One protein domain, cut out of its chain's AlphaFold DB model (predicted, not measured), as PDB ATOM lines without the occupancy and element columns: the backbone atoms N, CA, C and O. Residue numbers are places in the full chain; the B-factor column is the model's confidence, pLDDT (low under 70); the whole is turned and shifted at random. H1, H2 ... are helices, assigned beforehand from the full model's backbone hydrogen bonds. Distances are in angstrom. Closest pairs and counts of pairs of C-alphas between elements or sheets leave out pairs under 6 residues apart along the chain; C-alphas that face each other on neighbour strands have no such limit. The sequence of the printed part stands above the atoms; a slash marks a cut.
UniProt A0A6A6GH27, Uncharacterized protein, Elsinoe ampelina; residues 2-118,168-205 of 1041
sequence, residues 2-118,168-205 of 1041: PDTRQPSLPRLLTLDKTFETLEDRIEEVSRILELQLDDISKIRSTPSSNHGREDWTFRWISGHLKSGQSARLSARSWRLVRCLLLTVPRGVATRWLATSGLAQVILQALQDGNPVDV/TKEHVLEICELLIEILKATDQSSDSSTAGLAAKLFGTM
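What this domain is: This is residues 2 to 118 and 168 to 205 of the 1041 residues of an uncharacterized protein of Elsinoe ampelina (UniProt A0A6A6GH27). Two rows of helices stand side by side, H1, H4 and H7 in one and H3, H6 and H9 in the other, and the helices of one row run against those of the other, so that the chain climbs in stacked up-and-down turns. H10 covers the end of the stack at H7 and H9, H8 packs on short H5 at one side, the link from H3 to H4 is a long loop, and residues 2 to 7 stick out as a free tail beside H1. The printed part has 155 residues, with ten named helices, H1 to H10 in order along the chain, and no named strand; its class is all helix. It is compact, with a radius of gyration of the C-alphas of 15.8 A and spans of 49 by 44 by 26 A.

How they stand to each other: Start at H1, residues 8 to 13, which only just touches H3, residues 22 to 32, with 3 pairs of C-alphas within 8 A; the closest are those of Ser 8 and Ile 32, 6.6 A apart. H2, residues 15 to 18, also only just touches H3, with 3 such pairs, the closest at Leu 15 and Arg 25, 6.0 A. Next look at the hub, H4, residues 52 to 67, which is close to H3 but not clearly touching, the closest C-alphas being those of Val 29 and Thr 57, 7.7 A apart. H4 touches H5, residues 69 to 73, only at the corner, where the C-alphas of Leu 65 and Ala 71 are 5.2 A apart. H6, residues 75 to 87, touches H4 at a shallow tilt of 31 degrees, opposite ways, closest at the C-alphas of Glu 54 and Leu 84, 6.4 A. H3, H4 and H6 form an up and down bundle, each running against the one before it. With residues 76 to 80 alone, H6 touches H3, closest at the C-alphas of Ile 26 and Ser 77, 7.1 A. H7, residues 90 to 100, touches residues 55 to 62 of H4, the same way, at a shallow tilt of 33 degrees, only just short of steep; the closest C-alphas are those of Ser 62 and Ser 100, 6.7 A. H8, residues 102 to 112, touches H5, closest at the C-alphas of Arg 72 and Ala 109, 5.0 A. H9, residues 170 to 187, touches H6 with residues 170 to 178 alone, at a shallow tilt of 21 degrees, the same way; the C-alphas of Ala 75 and His 171 are closest, 3.9 A. H10, residues 196 to 201, makes a hairpin with H9, closest at the C-alphas of Leu 183 and Ala 198, 5.5 A, and touches H7, closest at those of Thr 94 and Leu 197, 5.0 A. H1 and H9 are apart, for instance. Every O i to N i+4 pair is within hydrogen-bond range in H1, H3, H4, H5, H6, H7, H8 and H10, and 12 of 14 are in H9; H2 is too short for such a pair.

Where its parts are: Find C-alpha 8 at (216.759, 232.311, 193.580), where H1 begins. H3 measures 15.2 A from first to last C-alpha. H4 runs 22.7 A from C-alpha 52 at (227.459, 231.166, 196.222). H6 measures 18.6 A, H7 15.1 A, H8 15.0 A and H9, the longest, 26.2 A. H10 ends at C-alpha 201, (238.170, 236.743, 213.874).

The domain as a whole: The C-alphas of Pro 2 and Asp 117 are the two farthest apart, 56.1 A. Residues 119 to 167 are not printed, and C-alphas 118 and 168 are 14.7 A apart across the cut. Of the links printed whole, that from H3 to H4, residues 33 to 51, is long. The mean pLDDT of the printed part is 82.2; look for values under 70 at residues 2 to 8, 44 to 49, 115 to 118, 168 and 186 to 199.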
ATOM      1  N   PRO A   2     200.918 227.261 189.301       34.38
ATOM      2  CA  PRO A   2     202.091 227.274 188.437       34.38
ATOM      3  C   PRO A   2     203.390 227.234 189.255       34.38
ATOM      4  O   PRO A   2     203.534 227.944 190.252       34.38
ATOM      5  N   ASP A   3     204.328 226.409 188.792       43.97
ATOM      6  CA  ASP A   3     205.726 226.339 189.216       43.97
ATOM      7  C   ASP A   3     206.390 227.726 189.191       43.97
ATOM      8  O   ASP A   3     206.651 228.298 188.135       43.97
ATOM      9  N   THR A   4     206.701 228.274 190.368       41.31
ATOM     10  CA  THR A   4     207.395 229.564 190.548       41.31
ATOM     11  C   THR A   4     208.811 229.368 191.088       41.31
ATOM     12  O   THR A   4     209.275 230.086 191.972       41.31
ATOM     13  N   ARG A   5     209.558 228.414 190.526       44.06
ATOM     14  CA  ARG A   5     211.016 228.348 190.707       44.06
ATOM     15  C   ARG A   5     211.694 229.359 189.779       44.06
ATOM     16  O   ARG A   5     212.377 228.986 188.831       44.06
ATOM     17  N   GLN A   6     211.518 230.655 190.051       46.12
ATOM     18  CA  GLN A   6     212.508 231.624 189.578       46.12
ATOM     19  C   GLN A   6     213.881 231.215 190.142       46.12
ATOM     20  O   GLN A   6     213.948 230.769 191.293       46.12
ATOM     21  N   PRO A   7     214.981 231.351 189.381       53.44
ATOM     22  CA  PRO A   7     216.313 231.183 189.945       53.44
ATOM     23  C   PRO A   7     216.450 232.136 191.139       53.44
ATOM     24  O   PRO A   7     216.179 233.330 191.039       53.44
ATOM     25  N   SER A   8     216.814 231.597 192.298       64.62
ATOM     26  CA  SER A   8     216.759 232.311 193.580       64.62
ATOM     27  C   SER A   8     217.747 233.476 193.699       64.62
ATOM     28  O   SER A   8     217.544 234.357 194.529       64.62
ATOM     29  N   LEU A   9     218.780 233.537 192.852       70.81
ATOM     30  CA  LEU A   9     219.788 234.601 192.881       70.81
ATOM     31  C   LEU A   9     219.249 235.962 192.374       70.81
ATOM     32  O   LEU A   9     219.423 236.946 193.086       70.81
ATOM     33  N   PRO A  10     218.542 236.060 191.226       78.12
ATOM     34  CA  PRO A  10     217.826 237.281 190.842       78.12
ATOM     35  C   PRO A  10     216.902 237.845 191.921       78.12
ATOM     36  O   PRO A  10     216.852 239.057 192.096       78.12
ATOM     37  N   ARG A  11     216.225 236.972 192.676       80.31
ATOM     38  CA  ARG A  11     215.323 237.380 193.758       80.31
ATOM     39  C   ARG A  11     216.073 237.948 194.966       80.31
ATOM     40  O   ARG A  11     215.622 238.928 195.547       80.31
ATOM     41  N   LEU A  12     217.242 237.388 195.299       82.31
ATOM     42  CA  LEU A  12     218.153 237.962 196.298       82.31
ATOM     43  C   LEU A  12     218.654 239.353 195.862       82.31
ATOM     44  O   LEU A  12     218.651 240.295 196.648       82.31
ATOM     45  N   LEU A  13     218.996 239.531 194.584       82.00
ATOM     46  CA  LEU A  13     219.484 240.813 194.055       82.00
ATOM     47  C   LEU A  13     218.422 241.928 194.030       82.00
ATOM     48  O   LEU A  13     218.778 243.105 193.952       82.00
ATOM     49  N   THR A  14     217.129 241.593 194.089       87.31
ATOM     50  CA  THR A  14     216.032 242.574 194.118       87.31
ATOM     51  C   THR A  14     215.557 242.933 195.525       87.31
ATOM     52  O   THR A  14     214.713 243.819 195.644       87.31
ATOM     53  N   LEU A  15     216.081 242.312 196.589       84.50
ATOM     54  CA  LEU A  15     215.595 242.498 197.969       84.50
ATOM     55  C   LEU A  15     215.492 243.968 198.382       84.50
ATOM     56  O   LEU A  15     214.434 244.406 198.827       84.50
ATOM     57  N   ASP A  16     216.551 244.747 198.144       84.44
ATOM     58  CA  ASP A  16     216.602 246.162 198.528       84.44
ATOM     59  C   ASP A  16     215.614 247.047 197.743       84.44
ATOM     60  O   ASP A  16     215.338 248.169 198.158       84.44
ATOM     61  N   LYS A  17     215.067 246.552 196.623       87.56
ATOM     62  CA  LYS A  17     214.035 247.235 195.824       87.56
ATOM     63  C   LYS A  17     212.613 246.796 196.170       87.56
ATOM     64  O   LYS A  17     211.677 247.514 195.845       87.56
ATOM     65  N   THR A  18     212.453 245.598 196.733       86.62
ATOM     66  CA  THR A  18     211.138 244.946 196.871       86.62
ATOM     67  C   THR A  18     210.541 245.130 198.264       86.62
ATOM     68  O   THR A  18     209.326 245.097 198.408       86.62
ATOM     69  N   PHE A  19     211.383 245.334 199.280       88.38
ATOM     70  CA  PHE A  19     210.966 245.431 200.678       88.38
ATOM     71  C   PHE A  19     211.489 246.721 201.312       88.38
ATOM     72  O   PHE A  19     212.652 247.091 201.126       88.38
ATOM     73  N   GLU A  20     210.646 247.395 202.089       86.50
ATOM     74  CA  GLU A  20     210.973 248.691 202.693       86.50
ATOM     75  C   GLU A  20     211.835 248.545 203.952       86.50
ATOM     76  O   GLU A  20     212.801 249.292 204.114       86.50
ATOM     77  N   THR A  21     211.553 247.545 204.796       90.00
ATOM     78  CA  THR A  21     212.265 247.324 206.066       90.00
ATOM     79  C   THR A  21     213.374 246.274 205.942       90.00
ATOM     80  O   THR A  21     213.352 245.417 205.056       90.00
ATOM     81  N   LEU A  22     214.376 246.336 206.828       90.06
ATOM     82  CA  LEU A  22     215.453 245.340 206.869       90.06
ATOM     83  C   LEU A  22     214.933 243.985 207.369       90.06
ATOM     84  O   LEU A  22     215.381 242.939 206.906       90.06
ATOM     85  N   GLU A  23     213.975 244.003 208.287       90.62
ATOM     86  CA  GLU A  23     213.350 242.829 208.882       90.62
ATOM     87  C   GLU A  23     212.608 241.995 207.833       90.62
ATOM     88  O   GLU A  23     212.834 240.785 207.769       90.62
ATOM     89  N   ASP A  24     211.818 242.635 206.963       91.75
ATOM     90  CA  ASP A  24     211.119 241.956 205.863       91.75
ATOM     91  C   ASP A  24     212.116 241.363 204.857       91.75
ATOM     92  O   ASP A  24     211.939 240.248 204.359       91.75
ATOM     93  N   ARG A  25     213.219 242.080 204.589       92.62
ATOM     94  CA  ARG A  25     214.307 241.576 203.732       92.62
ATOM     95  C   ARG A  25     214.963 240.339 204.339       92.62
ATOM     96  O   ARG A  25     215.235 239.389 203.611       92.62
ATOM     97  N   ILE A  26     215.227 240.335 205.648       93.50
ATOM     98  CA  ILE A  26     215.822 239.191 206.357       93.50
ATOM     99  C   ILE A  26     214.877 237.987 206.340       93.50
ATOM    100  O   ILE A  26     215.328 236.863 206.112       93.50
ATOM    101  N   GLU A  27     213.579 238.208 206.540       91.94
ATOM    102  CA  GLU A  27     212.571 237.150 206.486       91.94
ATOM    103  C   GLU A  27     212.508 236.521 205.090       91.94
ATOM    104  O   GLU A  27     212.616 235.300 204.948       91.94
ATOM    105  N   GLU A  28     212.480 237.341 204.041       91.31
ATOM    106  CA  GLU A  28     212.502 236.846 202.668       91.31
ATOM    107  C   GLU A  28     213.804 236.100 202.336       91.31
ATOM    108  O   GLU A  28     213.770 235.038 201.712       91.31
ATOM    109  N   VAL A  29     214.959 236.602 202.783       91.56
ATOM    110  CA  VAL A  29     216.251 235.910 202.643       91.56
ATOM    111  C   VAL A  29     216.218 234.545 203.316       91.56
ATOM    112  O   VAL A  29     216.659 233.561 202.719       91.56
ATOM    113  N   SER A  30     215.692 234.474 204.539       90.00
ATOM    114  CA  SER A  30     215.590 233.218 205.281       90.00
ATOM    115  C   SER A  30     214.710 232.211 204.543       90.00
ATOM    116  O   SER A  30     215.093 231.053 204.402       90.00
ATOM    117  N   ARG A  31     213.606 232.671 203.940       89.75
ATOM    118  CA  ARG A  31     212.711 231.850 203.118       89.75
ATOM    119  C   ARG A  31     213.374 231.373 201.824       89.75
ATOM    120  O   ARG A  31     213.195 230.221 201.447       89.75
ATOM    121  N   ILE A  32     214.149 232.230 201.152       88.06
ATOM    122  CA  ILE A  32     214.881 231.882 199.919       88.06
ATOM    123  C   ILE A  32     215.992 230.855 200.187       88.06
ATOM    124  O   ILE A  32     216.254 230.002 199.338       88.06
ATOM    125  N   LEU A  33     216.663 230.961 201.336       87.19
ATOM    126  CA  LEU A  33     217.739 230.057 201.751       87.19
ATOM    127  C   LEU A  33     217.247 228.853 202.569       87.19
ATOM    128  O   LEU A  33     218.072 228.056 203.007       87.19
ATOM    129  N   GLU A  34     215.933 228.728 202.779       87.88
ATOM    130  CA  GLU A  34     215.314 227.678 203.600       87.88
ATOM    131  C   GLU A  34     215.895 227.612 205.034       87.88
ATOM    132  O   GLU A  34     215.999 226.548 205.643       87.88
ATOM    133  N   LEU A  35     216.274 228.768 205.594       88.44
ATOM    134  CA  LEU A  35     216.807 228.902 206.950       88.44
ATOM    135  C   LEU A  35     215.670 229.128 207.950       88.44
ATOM    136  O   LEU A  35     214.932 230.106 207.852       88.44
ATOM    137  N   GLN A  36     215.577 228.274 208.967       88.12
ATOM    138  CA  GLN A  36     214.701 228.512 210.113       88.12
ATOM    139  C   GLN A  36     215.433 229.376 211.137       88.12
ATOM    140  O   GLN A  36     216.288 228.882 211.870       88.12
ATOM    141  N   LEU A  37     215.120 230.674 211.175       87.88
ATOM    142  CA  LEU A  37     215.759 231.586 212.123       87.88
ATOM    143  C   LEU A  37     215.352 231.276 213.571       87.88
ATOM    144  O   LEU A  37     216.188 231.403 214.449       87.88
ATOM    145  N   ASP A  38     214.133 230.813 213.841       86.38
ATOM    146  CA  ASP A  38     213.664 230.625 215.226       86.38
ATOM    147  C   ASP A  38     214.124 229.310 215.886       86.38
ATOM    148  O   ASP A  38     214.064 229.186 217.107       86.38
ATOM    149  N   ASP A  39     214.618 228.336 215.110       82.06
ATOM    150  CA  ASP A  39     215.049 227.024 215.615       82.06
ATOM    151  C   ASP A  39     216.393 226.588 215.013       82.06
ATOM    152  O   ASP A  39     216.498 225.703 214.159       82.06
ATOM    153  N   ILE A  40     217.456 227.222 215.508       80.75
ATOM    154  CA  ILE A  40     218.842 227.006 215.067       80.75
ATOM    155  C   ILE A  40     219.306 225.563 215.335       80.75
ATOM    156  O   ILE A  40     220.182 225.053 214.640       80.75
ATOM    157  N   SER A  41     218.682 224.857 216.289       78.38
ATOM    158  CA  SER A  41     219.044 223.477 216.642       78.38
ATOM    159  C   SER A  41     218.840 222.479 215.493       78.38
ATOM    160  O   SER A  41     219.481 221.428 215.455       78.38
ATOM    161  N   LYS A  42     217.976 222.821 214.529       78.00
ATOM    162  CA  LYS A  42     217.660 221.993 213.357       78.00
ATOM    163  C   LYS A  42     218.577 222.238 212.162       78.00
ATOM    164  O   LYS A  42     218.493 221.494 211.182       78.00
ATOM    165  N   ILE A  43     219.453 223.239 212.220       79.25
ATOM    166  CA  ILE A  43     220.341 223.577 211.108       79.25
ATOM    167  C   ILE A  43     221.413 222.492 210.983       79.25
ATOM    168  O   ILE A  43     222.309 222.363 211.815       79.25
ATOM    169  N   ARG A  44     221.314 221.686 209.923       69.81
ATOM    170  CA  ARG A  44     222.335 220.705 209.547       69.81
ATOM    171  C   ARG A  44     223.178 221.279 208.419       69.81
ATOM    172  O   ARG A  44     222.629 221.783 207.443       69.81
ATOM    173  N   SER A  45     224.499 221.154 208.527       69.81
ATOM    174  CA  SER A  45     225.410 221.481 207.430       69.81
ATOM    175  C   SER A  45     225.064 220.608 206.224       69.81
ATOM    176  O   SER A  45     225.234 219.385 206.275       69.81
ATOM    177  N   THR A  46     224.557 221.210 205.153       67.50
ATOM    178  CA  THR A  46     224.303 220.486 203.910       67.50
ATOM    179  C   THR A  46     225.614 220.412 203.125       67.50
ATOM    180  O   THR A  46     226.268 221.436 202.919       67.50
ATOM    181  N   PRO A  47     226.054 219.219 202.684       59.25
ATOM    182  CA  PRO A  47     227.235 219.080 201.839       59.25
ATOM    183  C   PRO A  47     226.888 219.509 200.404       59.25
ATOM    184  O   PRO A  47     226.872 218.696 199.483       59.25
ATOM    185  N   SER A  48     226.533 220.781 200.205       69.25
ATOM    186  CA  SER A  48     226.373 221.355 198.872       69.25
ATOM    187  C   SER A  48     227.735 221.843 198.376       69.25
ATOM    188  O   SER A  48     228.527 222.403 199.125       69.25
ATOM    189  N   SER A  49     228.057 221.605 197.105       67.62
ATOM    190  CA  SER A  49     229.334 222.035 196.517       67.62
ATOM    191  C   SER A  49     229.344 223.514 196.107       67.62
ATOM    192  O   SER A  49     230.380 224.025 195.679       67.62
ATOM    193  N   ASN A  50     228.210 224.217 196.224       80.00
ATOM    194  CA  ASN A  50     228.045 225.587 195.751       80.00
ATOM    195  C   ASN A  50     227.351 226.465 196.804       80.00
ATOM    196  O   ASN A  50     226.126 226.502 196.870       80.00
ATOM    197  N   HIS A  51     228.152 227.207 197.576       84.19
ATOM    198  CA  HIS A  51     227.700 228.152 198.609       84.19
ATOM    199  C   HIS A  51     227.617 229.607 198.113       84.19
ATOM    200  O   HIS A  51     227.789 230.554 198.882       84.19
ATOM    201  N   GLY A  52     227.449 229.820 196.803       85.38
ATOM    202  CA  GLY A  52     227.459 231.166 196.222       85.38
ATOM    203  C   GLY A  52     226.304 232.054 196.701       85.38
ATOM    204  O   GLY A  52     226.456 233.273 196.760       85.38
ATOM    205  N   ARG A  53     225.159 231.461 197.067       87.75
ATOM    206  CA  ARG A  53     223.991 232.207 197.563       87.75
ATOM    207  C   ARG A  53     224.234 232.690 198.985       87.75
ATOM    208  O   ARG A  53     223.994 233.848 199.294       87.75
ATOM    209  N   GLU A  54     224.768 231.811 199.815       91.25
ATOM    210  CA  GLU A  54     225.116 232.071 201.199       91.25
ATOM    211  C   GLU A  54     226.284 233.067 201.288       91.25
ATOM    212  O   GLU A  54     226.229 233.967 202.120       91.25
ATOM    213  N   ASP A  55     227.278 232.999 200.385       90.19
ATOM    214  CA  ASP A  55     228.358 234.003 200.279       90.19
ATOM    215  C   ASP A  55     227.804 235.383 199.922       90.19
ATOM    216  O   ASP A  55     228.144 236.378 200.566       90.19
ATOM    217  N   TRP A  56     226.921 235.454 198.921       91.88
ATOM    218  CA  TRP A  56     226.277 236.711 198.550       91.88
ATOM    219  C   TRP A  56     225.477 237.285 199.723       91.88
ATOM    220  O   TRP A  56     225.676 238.446 200.081       91.88
ATOM    221  N   THR A  57     224.638 236.468 200.367       93.56
ATOM    222  CA  THR A  57     223.820 236.898 201.505       93.56
ATOM    223  C   THR A  57     224.685 237.332 202.681       93.56
ATOM    224  O   THR A  57     224.407 238.365 203.286       93.56
ATOM    225  N   PHE A  58     225.764 236.605 202.983       94.06
ATOM    226  CA  PHE A  58     226.697 236.971 204.046       94.06
ATOM    227  C   PHE A  58     227.362 238.325 203.773       94.06
ATOM    228  O   PHE A  58     227.459 239.158 204.676       94.06
ATOM    229  N   ARG A  59     227.785 238.593 202.530       92.56
ATOM    230  CA  ARG A  59     228.338 239.902 202.139       92.56
ATOM    231  C   ARG A  59     227.289 241.009 202.196       92.56
ATOM    232  O   ARG A  59     227.613 242.100 202.657       92.56
ATOM    233  N   TRP A  60     226.063 240.725 201.765       94.62
ATOM    234  CA  TRP A  60     224.938 241.658 201.811       94.62
ATOM    235  C   TRP A  60     224.609 242.066 203.253       94.62
ATOM    236  O   TRP A  60     224.666 243.253 203.574       94.62
ATOM    237  N   ILE A  61     224.381 241.102 204.154       95.69
ATOM    238  CA  ILE A  61     224.078 241.407 205.561       95.69
ATOM    239  C   ILE A  61     225.278 242.044 206.271       95.69
ATOM    240  O   ILE A  61     225.110 242.994 207.030       95.69
ATOM    241  N   SER A  62     226.507 241.608 205.968       93.56
ATOM    242  CA  SER A  62     227.722 242.251 206.490       93.56
ATOM    243  C   SER A  62     227.849 243.705 206.026       93.56
ATOM    244  O   SER A  62     228.345 244.541 206.777       93.56
ATOM    245  N   GLY A  63     227.416 244.019 204.801       94.25
ATOM    246  CA  GLY A  63     227.353 245.385 204.282       94.25
ATOM    247  C   GLY A  63     226.413 246.256 205.113       94.25
ATOM    248  O   GLY A  63     226.834 247.304 205.599       94.25
ATOM    249  N   HIS A  64     225.195 245.771 205.366       94.19
ATOM    250  CA  HIS A  64     224.206 246.459 206.206       94.19
ATOM    251  C   HIS A  64     224.681 246.647 207.648       94.19
ATOM    252  O   HIS A  64     224.551 247.739 208.197       94.19
ATOM    253  N   LEU A  65     225.300 245.626 208.248       94.38
ATOM    254  CA  LEU A  65     225.848 245.717 209.603       94.38
ATOM    255  C   LEU A  65     227.007 246.726 209.707       94.38
ATOM    256  O   LEU A  65     227.170 247.378 210.739       94.38
ATOM    257  N   LYS A  66     227.806 246.906 208.648       94.69
ATOM    258  CA  LYS A  66     228.855 247.940 208.613       94.69
ATOM    259  C   LYS A  66     228.277 249.349 208.530       94.69
ATOM    260  O   LYS A  66     228.763 250.244 209.214       94.69
ATOM    261  N   SER A  67     227.261 249.563 207.696       90.38
ATOM    262  CA  SER A  67     226.747 250.907 207.410       90.38
ATOM    263  C   SER A  67     225.636 251.380 208.351       90.38
ATOM    264  O   SER A  67     225.475 252.586 208.513       90.38
ATOM    265  N   GLY A  68     224.861 250.477 208.961       90.31
ATOM    266  CA  GLY A  68     223.635 250.822 209.690       90.31
ATOM    267  C   GLY A  68     223.641 250.427 211.168       90.31
ATOM    268  O   GLY A  68     223.784 249.252 211.502       90.31
ATOM    269  N   GLN A  69     223.387 251.394 212.058       90.94
ATOM    270  CA  GLN A  69     223.183 251.138 213.493       90.94
ATOM    271  C   GLN A  69     221.938 250.273 213.750       90.94
ATOM    272  O   GLN A  69     221.989 249.353 214.559       90.94
ATOM    273  N   SER A  70     220.837 250.509 213.027       89.56
ATOM    274  CA  SER A  70     219.605 249.713 213.150       89.56
ATOM    275  C   SER A  70     219.841 248.228 212.859       89.56
ATOM    276  O   SER A  70     219.379 247.375 213.611       89.56
ATOM    277  N   ALA A  71     220.641 247.915 211.833       91.81
ATOM    278  CA  ALA A  71     221.038 246.547 211.516       91.81
ATOM    279  C   ALA A  71     221.850 245.911 212.657       91.81
ATOM    280  O   ALA A  71     221.613 244.762 213.021       91.81
ATOM    281  N   ARG A  72     222.783 246.662 213.262       93.44
ATOM    282  CA  ARG A  72     223.608 246.180 214.385       93.44
ATOM    283  C   ARG A  72     222.819 245.950 215.671       93.44
ATOM    284  O   ARG A  72     223.202 245.085 216.452       93.44
ATOM    285  N   LEU A  73     221.727 246.679 215.881       91.25
ATOM    286  CA  LEU A  73     220.840 246.506 217.036       91.25
ATOM    287  C   LEU A  73     219.718 245.482 216.790       91.25
ATOM    288  O   LEU A  73     218.969 245.156 217.710       91.25
ATOM    289  N   SER A  74     219.604 244.945 215.572       92.44
ATOM    290  CA  SER A  74     218.579 243.968 215.195       92.44
ATOM    291  C   SER A  74     219.028 242.540 215.526       92.44
ATOM    292  O   SER A  74     219.961 242.003 214.924       92.44
ATOM    293  N   ALA A  75     218.336 241.882 216.463       91.94
ATOM    294  CA  ALA A  75     218.618 240.492 216.840       91.94
ATOM    295  C   ALA A  75     218.486 239.526 215.648       91.94
ATOM    296  O   ALA A  75     219.325 238.646 215.463       91.94
ATOM    297  N   ARG A  76     217.489 239.746 214.776       92.44
ATOM    298  CA  ARG A  76     217.285 238.954 213.549       92.44
ATOM    299  C   ARG A  76     218.483 239.028 212.597       92.44
ATOM    300  O   ARG A  76     218.825 238.018 211.986       92.44
ATOM    301  N   SER A  77     219.149 240.181 212.506       95.06
ATOM    302  CA  SER A  77     220.344 240.347 211.665       95.06
ATOM    303  C   SER A  77     221.495 239.460 212.144       95.06
ATOM    304  O   SER A  77     222.102 238.741 211.348       95.06
ATOM    305  N   TRP A  78     221.758 239.448 213.453       95.25
ATOM    306  CA  TRP A  78     222.787 238.592 214.053       95.25
ATOM    307  C   TRP A  78     222.435 237.112 213.980       95.25
ATOM    308  O   TRP A  78     223.306 236.289 213.690       95.25
ATOM    309  N   ARG A  79     221.153 236.777 214.147       93.94
ATOM    310  CA  ARG A  79     220.662 235.409 213.993       93.94
ATOM    311  C   ARG A  79     220.868 234.886 212.573       93.94
ATOM    312  O   ARG A  79     221.359 233.775 212.399       93.94
ATOM    313  N   LEU A  80     220.595 235.705 211.554       94.94
ATOM    314  CA  LEU A  80     220.879 235.359 210.159       94.94
ATOM    315  C   LEU A  80     222.379 235.116 209.928       94.94
ATOM    316  O   LEU A  80     222.743 234.109 209.324       94.94
ATOM    317  N   VAL A  81     223.254 236.000 210.428       94.75
ATOM    318  CA  VAL A  81     224.719 235.825 210.328       94.75
ATOM    319  C   VAL A  81     225.157 234.501 210.947       94.75
ATOM    320  O   VAL A  81     225.939 233.765 210.345       94.75
ATOM    321  N   ARG A  82     224.631 234.180 212.126       92.38
ATOM    322  CA  ARG A  82     224.903 232.927 212.823       92.38
ATOM    323  C   ARG A  82     224.454 231.709 212.019       92.38
ATOM    324  O   ARG A  82     225.272 230.827 211.765       92.38
ATOM    325  N   CYS A  83     223.213 231.694 211.534       92.12
ATOM    326  CA  CYS A  83     222.698 230.606 210.701       92.12
ATOM    327  C   CYS A  83     223.551 230.391 209.441       92.12
ATOM    328  O   CYS A  83     223.874 229.252 209.117       92.12
ATOM    329  N   LEU A  84     223.975 231.468 208.768       92.06
ATOM    330  CA  LEU A  84     224.837 231.390 207.579       92.06
ATOM    331  C   LEU A  84     226.213 230.783 207.875       92.06
ATOM    332  O   LEU A  84     226.762 230.066 207.043       92.06
ATOM    333  N   LEU A  85     226.790 231.067 209.045       90.06
ATOM    334  CA  LEU A  85     228.083 230.501 209.436       90.06
ATOM    335  C   LEU A  85     227.981 229.019 209.819       90.06
ATOM    336  O   LEU A  85     228.957 228.290 209.641       90.06
ATOM    337  N   LEU A  86     226.822 228.574 210.312       87.81
ATOM    338  CA  LEU A  86     226.563 227.171 210.653       87.81
ATOM    339  C   LEU A  86     226.236 226.297 209.435       87.81
ATOM    340  O   LEU A  86     226.500 225.095 209.464       87.81
ATOM    341  N   THR A  87     225.669 226.866 208.367       88.75
ATOM    342  CA  THR A  87     225.292 226.095 207.172       88.75
ATOM    343  C   THR A  87     226.461 225.772 206.254       88.75
ATOM    344  O   THR A  87     226.425 224.739 205.584       88.75
ATOM    345  N   VAL A  88     227.502 226.608 206.219       87.56
ATOM    346  CA  VAL A  88     228.646 226.410 205.318       87.56
ATOM    347  C   VAL A  88     229.812 225.656 205.969       87.56
ATOM    348  O   VAL A  88     230.024 225.735 207.181       87.56
ATOM    349  N   PRO A  89     230.651 224.957 205.179       86.31
ATOM    350  CA  PRO A  89     231.872 224.340 205.671       86.31
ATOM    351  C   PRO A  89     232.789 225.355 206.357       86.31
ATOM    352  O   PRO A  89     232.998 226.471 205.873       86.31
ATOM    353  N   ARG A  90     233.435 224.927 207.447       82.56
ATOM    354  CA  ARG A  90     234.305 225.773 208.286       82.56
ATOM    355  C   ARG A  90     235.375 226.534 207.495       82.56
ATOM    356  O   ARG A  90     235.664 227.687 207.811       82.56
ATOM    357  N   GLY A  91     235.947 225.928 206.452       82.06
ATOM    358  CA  GLY A  91     236.939 226.587 205.592       82.06
ATOM    359  C   GLY A  91     236.383 227.805 204.840       82.06
ATOM    360  O   GLY A  91     237.071 228.817 204.708       82.06
ATOM    361  N   VAL A  92     235.119 227.739 204.407       86.56
ATOM    362  CA  VAL A  92     234.411 228.848 203.749       86.56
ATOM    363  C   VAL A  92     234.069 229.929 204.774       86.56
ATOM    364  O   VAL A  92     234.444 231.085 204.574       86.56
ATOM    365  N   ALA A  93     233.493 229.543 205.918       86.50
ATOM    366  CA  ALA A  93     233.217 230.461 207.026       86.50
ATOM    367  C   ALA A  93     234.481 231.221 207.478       86.50
ATOM    368  O   ALA A  93     234.442 232.428 207.702       86.50
ATOM    369  N   THR A  94     235.639 230.554 207.532       83.25
ATOM    370  CA  THR A  94     236.921 231.193 207.893       83.25
ATOM    371  C   THR A  94     237.304 232.294 206.916       83.25
ATOM    372  O   THR A  94     237.735 233.373 207.325       83.25
ATOM    373  N   ARG A  95     237.141 232.036 205.614       85.81
ATOM    374  CA  ARG A  95     237.416 233.022 204.564       85.81
ATOM    375  C   ARG A  95     236.471 234.215 204.682       85.81
ATOM    376  O   ARG A  95     236.922 235.356 204.611       85.81
ATOM    377  N   TRP A  96     235.189 233.953 204.916       88.94
ATOM    378  CA  TRP A  96     234.181 234.986 205.127       88.94
ATOM    379  C   TRP A  96     234.526 235.890 206.305       88.94
ATOM    380  O   TRP A  96     234.630 237.100 206.112       88.94
ATOM    381  N   LEU A  97     234.813 235.312 207.475       86.38
ATOM    382  CA  LEU A  97     235.216 236.059 208.671       86.38
ATOM    383  C   LEU A  97     236.481 236.900 208.445       86.38
ATOM    384  O   LEU A  97     236.553 238.032 208.917       86.38
ATOM    385  N   ALA A  98     237.458 236.378 207.696       81.94
ATOM    386  CA  ALA A  98     238.690 237.104 207.393       81.94
ATOM    387  C   ALA A  98     238.455 238.329 206.489       81.94
ATOM    388  O   ALA A  98     239.099 239.357 206.667       81.94
ATOM    389  N   THR A  99     237.540 238.230 205.521       84.88
ATOM    390  CA  THR A  99     237.265 239.315 204.557       84.88
ATOM    391  C   THR A  99     236.225 240.325 205.036       84.88
ATOM    392  O   THR A  99     236.224 241.473 204.593       84.88
ATOM    393  N   SER A 100     235.329 239.932 205.944       85.25
ATOM    394  CA  SER A 100     234.226 240.791 206.368       85.25
ATOM    395  C   SER A 100     234.622 241.815 207.419       85.25
ATOM    396  O   SER A 100     233.928 242.817 207.541       85.25
ATOM    397  N   GLY A 101     235.718 241.624 208.158       87.31
ATOM    398  CA  GLY A 101     236.043 242.492 209.294       87.31
ATOM    399  C   GLY A 101     234.992 242.403 210.409       87.31
ATOM    400  O   GLY A 101     234.750 243.385 211.107       87.31
ATOM    401  N   LEU A 102     234.345 241.239 210.559       89.50
ATOM    402  CA  LEU A 102     233.211 241.041 211.468       89.50
ATOM    403  C   LEU A 102     233.529 241.412 212.924       89.50
ATOM    404  O   LEU A 102     232.651 241.904 213.616       89.50
ATOM    405  N   ALA A 103     234.771 241.243 213.387       89.00
ATOM    406  CA  ALA A 103     235.158 241.626 214.747       89.00
ATOM    407  C   ALA A 103     234.948 243.123 215.034       89.00
ATOM    408  O   ALA A 103     234.454 243.471 216.101       89.00
ATOM    409  N   GLN A 104     235.249 243.996 214.066       90.94
ATOM    410  CA  GLN A 104     234.997 245.436 214.192       90.94
ATOM    411  C   GLN A 104     233.503 245.747 214.175       90.94
ATOM    412  O   GLN A 104     233.034 246.592 214.928       90.94
ATOM    413  N   VAL A 105     232.739 245.023 213.357       93.94
ATOM    414  CA  VAL A 105     231.279 245.156 213.300       93.94
ATOM    415  C   VAL A 105     230.638 244.731 214.625       93.94
ATOM    416  O   VAL A 105     229.756 245.424 215.120       93.94
ATOM    417  N   ILE A 106     231.105 243.631 215.230       94.25
ATOM    418  CA  ILE A 106     230.661 243.190 216.560       94.25
ATOM    419  C   ILE A 106     231.047 244.233 217.611       94.25
ATOM    420  O   ILE A 106     230.214 244.590 218.437       94.25
ATOM    421  N   LEU A 107     232.278 244.754 217.576       93.44
ATOM    422  CA  LEU A 107     232.720 245.798 218.503       93.44
ATOM    423  C   LEU A 107     231.826 247.045 218.419       93.44
ATOM    424  O   LEU A 107     231.362 247.527 219.448       93.44
ATOM    425  N   GLN A 108     231.530 247.521 217.206       93.81
ATOM    426  CA  GLN A 108     230.610 248.638 216.972       93.81
ATOM    427  C   GLN A 108     229.187 248.320 217.440       93.81
ATOM    428  O   GLN A 108     228.537 249.169 218.034       93.81
ATOM    429  N   ALA A 109     228.703 247.095 217.236       93.44
ATOM    430  CA  ALA A 109     227.377 246.696 217.703       93.44
ATOM    431  C   ALA A 109     227.277 246.680 219.232       93.44
ATOM    432  O   ALA A 109     226.290 247.150 219.790       93.44
ATOM    433  N   LEU A 110     228.321 246.203 219.918       93.50
ATOM    434  CA  LEU A 110     228.403 246.255 221.377       93.50
ATOM    435  C   LEU A 110     228.510 247.703 221.893       93.50
ATOM    436  O   LEU A 110     227.977 248.007 222.957       93.50
ATOM    437  N   GLN A 111     229.174 248.600 221.160       92.19
ATOM    438  CA  GLN A 111     229.206 250.033 221.480       92.19
ATOM    439  C   GLN A 111     227.822 250.672 221.328       92.19
ATOM    440  O   GLN A 111     227.342 251.339 222.243       92.19
ATOM    441  N   ASP A 112     227.157 250.413 220.204       89.94
ATOM    442  CA  ASP A 112     225.847 250.980 219.881       89.94
ATOM    443  C   ASP A 112     224.743 250.491 220.827       89.94
ATOM    444  O   ASP A 112     223.816 251.245 221.127       89.94
ATOM    445  N   GLY A 113     224.841 249.247 221.310       83.50
ATOM    446  CA  GLY A 113     223.884 248.639 222.242       83.50
ATOM    447  C   GLY A 113     223.886 249.261 223.641       83.50
ATOM    448  O   GLY A 113     223.018 248.949 224.459       83.50
ATOM    449  N   ASN A 114     224.832 250.160 223.926       78.94
ATOM    450  CA  ASN A 114     225.017 250.751 225.243       78.94
ATOM    451  C   ASN A 114     225.135 252.286 225.172       78.94
ATOM    452  O   ASN A 114     226.226 252.833 225.369       78.94
ATOM    453  N   PRO A 115     224.030 253.001 224.883       57.19
ATOM    454  CA  PRO A 115     224.053 254.428 224.572       57.19
ATOM    455  C   PRO A 115     224.184 255.337 225.810       57.19
ATOM    456  O   PRO A 115     223.564 256.391 225.835       57.19
ATOM    457  N   VAL A 116     225.055 254.986 226.770       56.41
ATOM    458  CA  VAL A 116     225.372 255.680 228.040       56.41
ATOM    459  C   VAL A 116     224.587 255.132 229.252       56.41
ATOM    460  O   VAL A 116     223.368 255.008 229.213       56.41
ATOM    461  N   ASP A 117     225.334 254.830 230.330       55.25
ATOM    462  CA  ASP A 117     224.879 254.664 231.726       55.25
ATOM    463  C   ASP A 117     224.310 253.319 232.250       55.25
ATOM    464  O   ASP A 117     223.455 253.272 233.128       55.25
ATOM    465  N   VAL A 118     224.883 252.178 231.846       57.78
ATOM    466  CA  VAL A 118     224.606 250.878 232.522       57.78
ATOM    467  C   VAL A 118     225.166 250.801 233.953       57.78
ATOM    468  O   VAL A 118     224.653 250.057 234.783       57.78
ATOM    469  N   THR A 168     214.933 245.391 222.612       63.56
ATOM    470  CA  THR A 168     215.214 244.177 223.365       63.56
ATOM    471  C   THR A 168     216.726 243.917 223.298       63.56
ATOM    472  O   THR A 168     217.354 243.987 222.235       63.56
ATOM    473  N   LYS A 169     217.363 243.623 224.440       83.00
ATOM    474  CA  LYS A 169     218.809 243.307 224.507       83.00
ATOM    475  C   LYS A 169     219.145 241.937 223.886       83.00
ATOM    476  O   LYS A 169     220.216 241.386 224.114       83.00
ATOM    477  N   GLU A 170     218.232 241.388 223.088       86.94
ATOM    478  CA  GLU A 170     218.336 240.107 222.393       86.94
ATOM    479  C   GLU A 170     219.500 240.081 221.403       86.94
ATOM    480  O   GLU A 170     220.171 239.061 221.289       86.94
ATOM    481  N   HIS A 171     219.809 241.202 220.742       89.38
ATOM    482  CA  HIS A 171     220.943 241.275 219.816       89.38
ATOM    483  C   HIS A 171     222.280 240.937 220.498       89.38
ATOM    484  O   HIS A 171     223.120 240.269 219.900       89.38
ATOM    485  N   VAL A 172     222.461 241.316 221.771       90.88
ATOM    486  CA  VAL A 172     223.651 240.965 222.565       90.88
ATOM    487  C   VAL A 172     223.723 239.458 222.803       90.88
ATOM    488  O   VAL A 172     224.805 238.877 222.708       90.88
ATOM    489  N   LEU A 173     222.589 238.818 223.099       91.25
ATOM    490  CA  LEU A 173     222.529 237.370 223.307       91.25
ATOM    491  C   LEU A 173     222.848 236.616 222.015       91.25
ATOM    492  O   LEU A 173     223.632 235.674 222.054       91.25
ATOM    493  N   GLU A 174     222.332 237.075 220.872       92.44
ATOM    494  CA  GLU A 174     222.660 236.497 219.562       92.44
ATOM    495  C   GLU A 174     224.146 236.657 219.218       92.44
ATOM    496  O   GLU A 174     224.773 235.713 218.741       92.44
ATOM    497  N   ILE A 175     224.747 237.815 219.522       93.50
ATOM    498  CA  ILE A 175     226.198 238.019 219.396       93.50
ATOM    499  C   ILE A 175     226.963 237.044 220.305       93.50
ATOM    500  O   ILE A 175     227.952 236.453 219.874       93.50
ATOM    501  N   CYS A 176     226.526 236.854 221.553       92.81
ATOM    502  CA  CYS A 176     227.170 235.933 222.490       92.81
ATOM    503  C   CYS A 176     227.083 234.477 222.013       92.81
ATOM    504  O   CYS A 176     228.098 233.786 221.973       92.81
ATOM    505  N   GLU A 177     225.904 234.016 221.591       92.12
ATOM    506  CA  GLU A 177     225.716 232.661 221.062       92.12
ATOM    507  C   GLU A 177     226.524 232.445 219.765       92.12
ATOM    508  O   GLU A 177     227.186 231.415 219.621       92.12
ATOM    509  N   LEU A 178     226.592 233.452 218.882       92.12
ATOM    510  CA  LEU A 178     227.474 233.443 217.712       92.12
ATOM    511  C   LEU A 178     228.955 233.290 218.105       92.12
ATOM    512  O   LEU A 178     229.683 232.489 217.514       92.12
ATOM    513  N   LEU A 179     229.422 234.042 219.107       90.62
ATOM    514  CA  LEU A 179     230.800 233.947 219.598       90.62
ATOM    515  C   LEU A 179     231.090 232.564 220.186       90.62
ATOM    516  O   LEU A 179     232.149 232.005 219.907       90.62
ATOM    517  N   ILE A 180     230.168 231.992 220.962       90.75
ATOM    518  CA  ILE A 180     230.317 230.638 221.513       90.75
ATOM    519  C   ILE A 180     230.552 229.630 220.385       90.75
ATOM    520  O   ILE A 180     231.480 228.826 220.472       90.75
ATOM    521  N   GLU A 181     229.763 229.686 219.315       87.62
ATOM    522  CA  GLU A 181     229.872 228.754 218.189       87.62
ATOM    523  C   GLU A 181     231.188 228.903 217.425       87.62
ATOM    524  O   GLU A 181     231.894 227.911 217.216       87.62
ATOM    525  N   ILE A 182     231.570 230.138 217.074       85.25
ATOM    526  CA  ILE A 182     232.837 230.412 216.380       85.25
ATOM    527  C   ILE A 182     234.029 229.926 217.220       85.25
ATOM    528  O   ILE A 182     234.978 229.328 216.700       85.25
ATOM    529  N   LEU A 183     233.996 230.178 218.530       84.38
ATOM    530  CA  LEU A 183     235.113 229.883 219.419       84.38
ATOM    531  C   LEU A 183     235.191 228.392 219.780       84.38
ATOM    532  O   LEU A 183     236.283 227.826 219.736       84.38
ATOM    533  N   LYS A 184     234.064 227.713 220.037       83.12
ATOM    534  CA  LYS A 184     234.033 226.253 220.264       83.12
ATOM    535  C   LYS A 184     234.480 225.462 219.043       83.12
ATOM    536  O   LYS A 184     235.191 224.468 219.191       83.12
ATOM    537  N   ALA A 185     234.116 225.913 217.839       76.62
ATOM    538  CA  ALA A 185     234.552 225.276 216.598       76.62
ATOM    539  C   ALA A 185     236.086 225.232 216.461       76.62
ATOM    540  O   ALA A 185     236.609 224.358 215.773       76.62
ATOM    541  N   THR A 186     236.800 226.135 217.144       69.38
ATOM    542  CA  THR A 186     238.269 226.192 217.156       69.38
ATOM    543  C   THR A 186     238.890 225.136 218.077       69.38
ATOM    544  O   THR A 186     239.984 224.658 217.799       69.38
ATOM    545  N   ASP A 187     238.218 224.743 219.163       68.69
ATOM    546  CA  ASP A 187     238.775 223.798 220.143       68.69
ATOM    547  C   ASP A 187     238.629 222.332 219.739       68.69
ATOM    548  O   ASP A 187     239.402 221.488 220.181       68.69
ATOM    549  N   GLN A 188     237.629 222.022 218.918       69.81
ATOM    550  CA  GLN A 188     237.303 220.647 218.538       69.81
ATOM    551  C   GLN A 188     238.081 220.148 217.315       69.81
ATOM    552  O   GLN A 188     237.913 218.995 216.930       69.81
ATOM    553  N   SER A 189     238.890 220.989 216.664       62.75
ATOM    554  CA  SER A 189     239.628 220.579 215.470       62.75
ATOM    555  C   SER A 189     241.101 220.331 215.779       62.75
ATOM    556  O   SER A 189     241.837 221.275 216.062       62.75
ATOM    557  N   SER A 190     241.540 219.077 215.672       59.38
ATOM    558  CA  SER A 190     242.962 218.703 215.670       59.38
ATOM    559  C   SER A 190     243.687 219.115 214.382       59.38
ATOM    560  O   SER A 190     244.915 219.143 214.357       59.38
ATOM    561  N   ASP A 191     242.945 219.465 213.327       58.91
ATOM    562  CA  ASP A 191     243.509 219.923 212.061       58.91
ATOM    563  C   ASP A 191     244.049 221.359 212.170       58.91
ATOM    564  O   ASP A 191     243.338 222.322 212.477       58.91
ATOM    565  N   SER A 192     245.337 221.516 211.862       57.47
ATOM    566  CA  SER A 192     246.065 222.793 211.887       57.47
ATOM    567  C   SER A 192     245.480 223.850 210.938       57.47
ATOM    568  O   SER A 192     245.651 225.048 211.167       57.47
ATOM    569  N   SER A 193     244.729 223.439 209.910       53.97
ATOM    570  CA  SER A 193     244.038 224.332 208.971       53.97
ATOM    571  C   SER A 193     242.733 224.934 209.514       53.97
ATOM    572  O   SER A 193     242.302 225.980 209.031       53.97
ATOM    573  N   THR A 194     242.094 224.314 210.512       50.09
ATOM    574  CA  THR A 194     240.781 224.724 211.057       50.09
ATOM    575  C   THR A 194     240.863 225.502 212.371       50.09
ATOM    576  O   THR A 194     239.921 226.224 212.698       50.09
ATOM    577  N   ALA A 195     242.026 225.514 213.034       56.19
ATOM    578  CA  ALA A 195     242.353 226.465 214.106       56.19
ATOM    579  C   ALA A 195     242.264 227.952 213.662       56.19
ATOM    580  O   ALA A 195     242.382 228.873 214.472       56.19
ATOM    581  N   GLY A 196     242.031 228.197 212.366       61.75
ATOM    582  CA  GLY A 196     241.925 229.503 211.732       61.75
ATOM    583  C   GLY A 196     240.677 230.329 212.067       61.75
ATOM    584  O   GLY A 196     240.777 231.543 211.975       61.75
ATOM    585  N   LEU A 197     239.528 229.767 212.469       67.94
ATOM    586  CA  LEU A 197     238.284 230.559 212.633       67.94
ATOM    587  C   LEU A 197     238.407 231.661 213.701       67.94
ATOM    588  O   LEU A 197     238.385 232.851 213.373       67.94
ATOM    589  N   ALA A 198     238.606 231.289 214.969       67.81
ATOM    590  CA  ALA A 198     238.816 232.265 216.041       67.81
ATOM    591  C   ALA A 198     240.127 233.040 215.863       67.81
ATOM    592  O   ALA A 198     240.194 234.243 216.132       67.81
ATOM    593  N   ALA A 199     241.169 232.363 215.363       68.56
ATOM    594  CA  ALA A 199     242.448 232.991 215.079       68.56
ATOM    595  C   ALA A 199     242.349 234.062 213.989       68.56
ATOM    596  O   ALA A 199     243.188 234.950 214.008       68.56
ATOM    597  N   LYS A 200     241.364 234.026 213.081       73.88
ATOM    598  CA  LYS A 200     241.120 235.060 212.062       73.88
ATOM    599  C   LYS A 200     240.136 236.124 212.530       73.88
ATOM    600  O   LYS A 200     240.371 237.284 212.218       73.88
ATOM    601  N   LEU A 201     239.112 235.766 213.315       77.00
ATOM    602  CA  LEU A 201     238.170 236.743 213.874       77.00
ATOM    603  C   LEU A 201     238.889 237.732 214.801       77.00
ATOM    604  O   LEU A 201     238.853 238.933 214.572       77.00
ATOM    605  N   PHE A 202     239.613 237.220 215.799       78.50
ATOM    606  CA  PHE A 202     240.418 238.058 216.695       78.50
ATOM    607  C   PHE A 202     241.808 238.353 216.113       78.50
ATOM    608  O   PHE A 202     242.505 239.224 216.623       78.50
ATOM    609  N   GLY A 203     242.166 237.643 215.029       74.38
ATOM    610  CA  GLY A 203     243.217 237.888 214.024       74.38
ATOM    611  C   GLY A 203     244.028 239.144 214.166       74.38
ATOM    612  O   GLY A 203     245.211 239.129 214.511       74.38
ATOM    613  N   THR A 204     243.328 240.193 213.806       80.06
ATOM    614  CA  THR A 204     243.844 241.500 213.460       80.06
ATOM    615  C   THR A 204     243.636 242.503 214.582       80.06
ATOM    616  O   THR A 204     244.002 243.657 214.408       80.06
ATOM    617  N   MET A 205     243.028 242.092 215.702       89.31
ATOM    618  CA  MET A 205     242.761 242.996 216.812       89.31
ATOM    619  C   MET A 205     244.058 243.311 217.546       89.31
ATOM    620  O   MET A 205     244.783 242.411 217.975       89.31
TER     621      MET A 205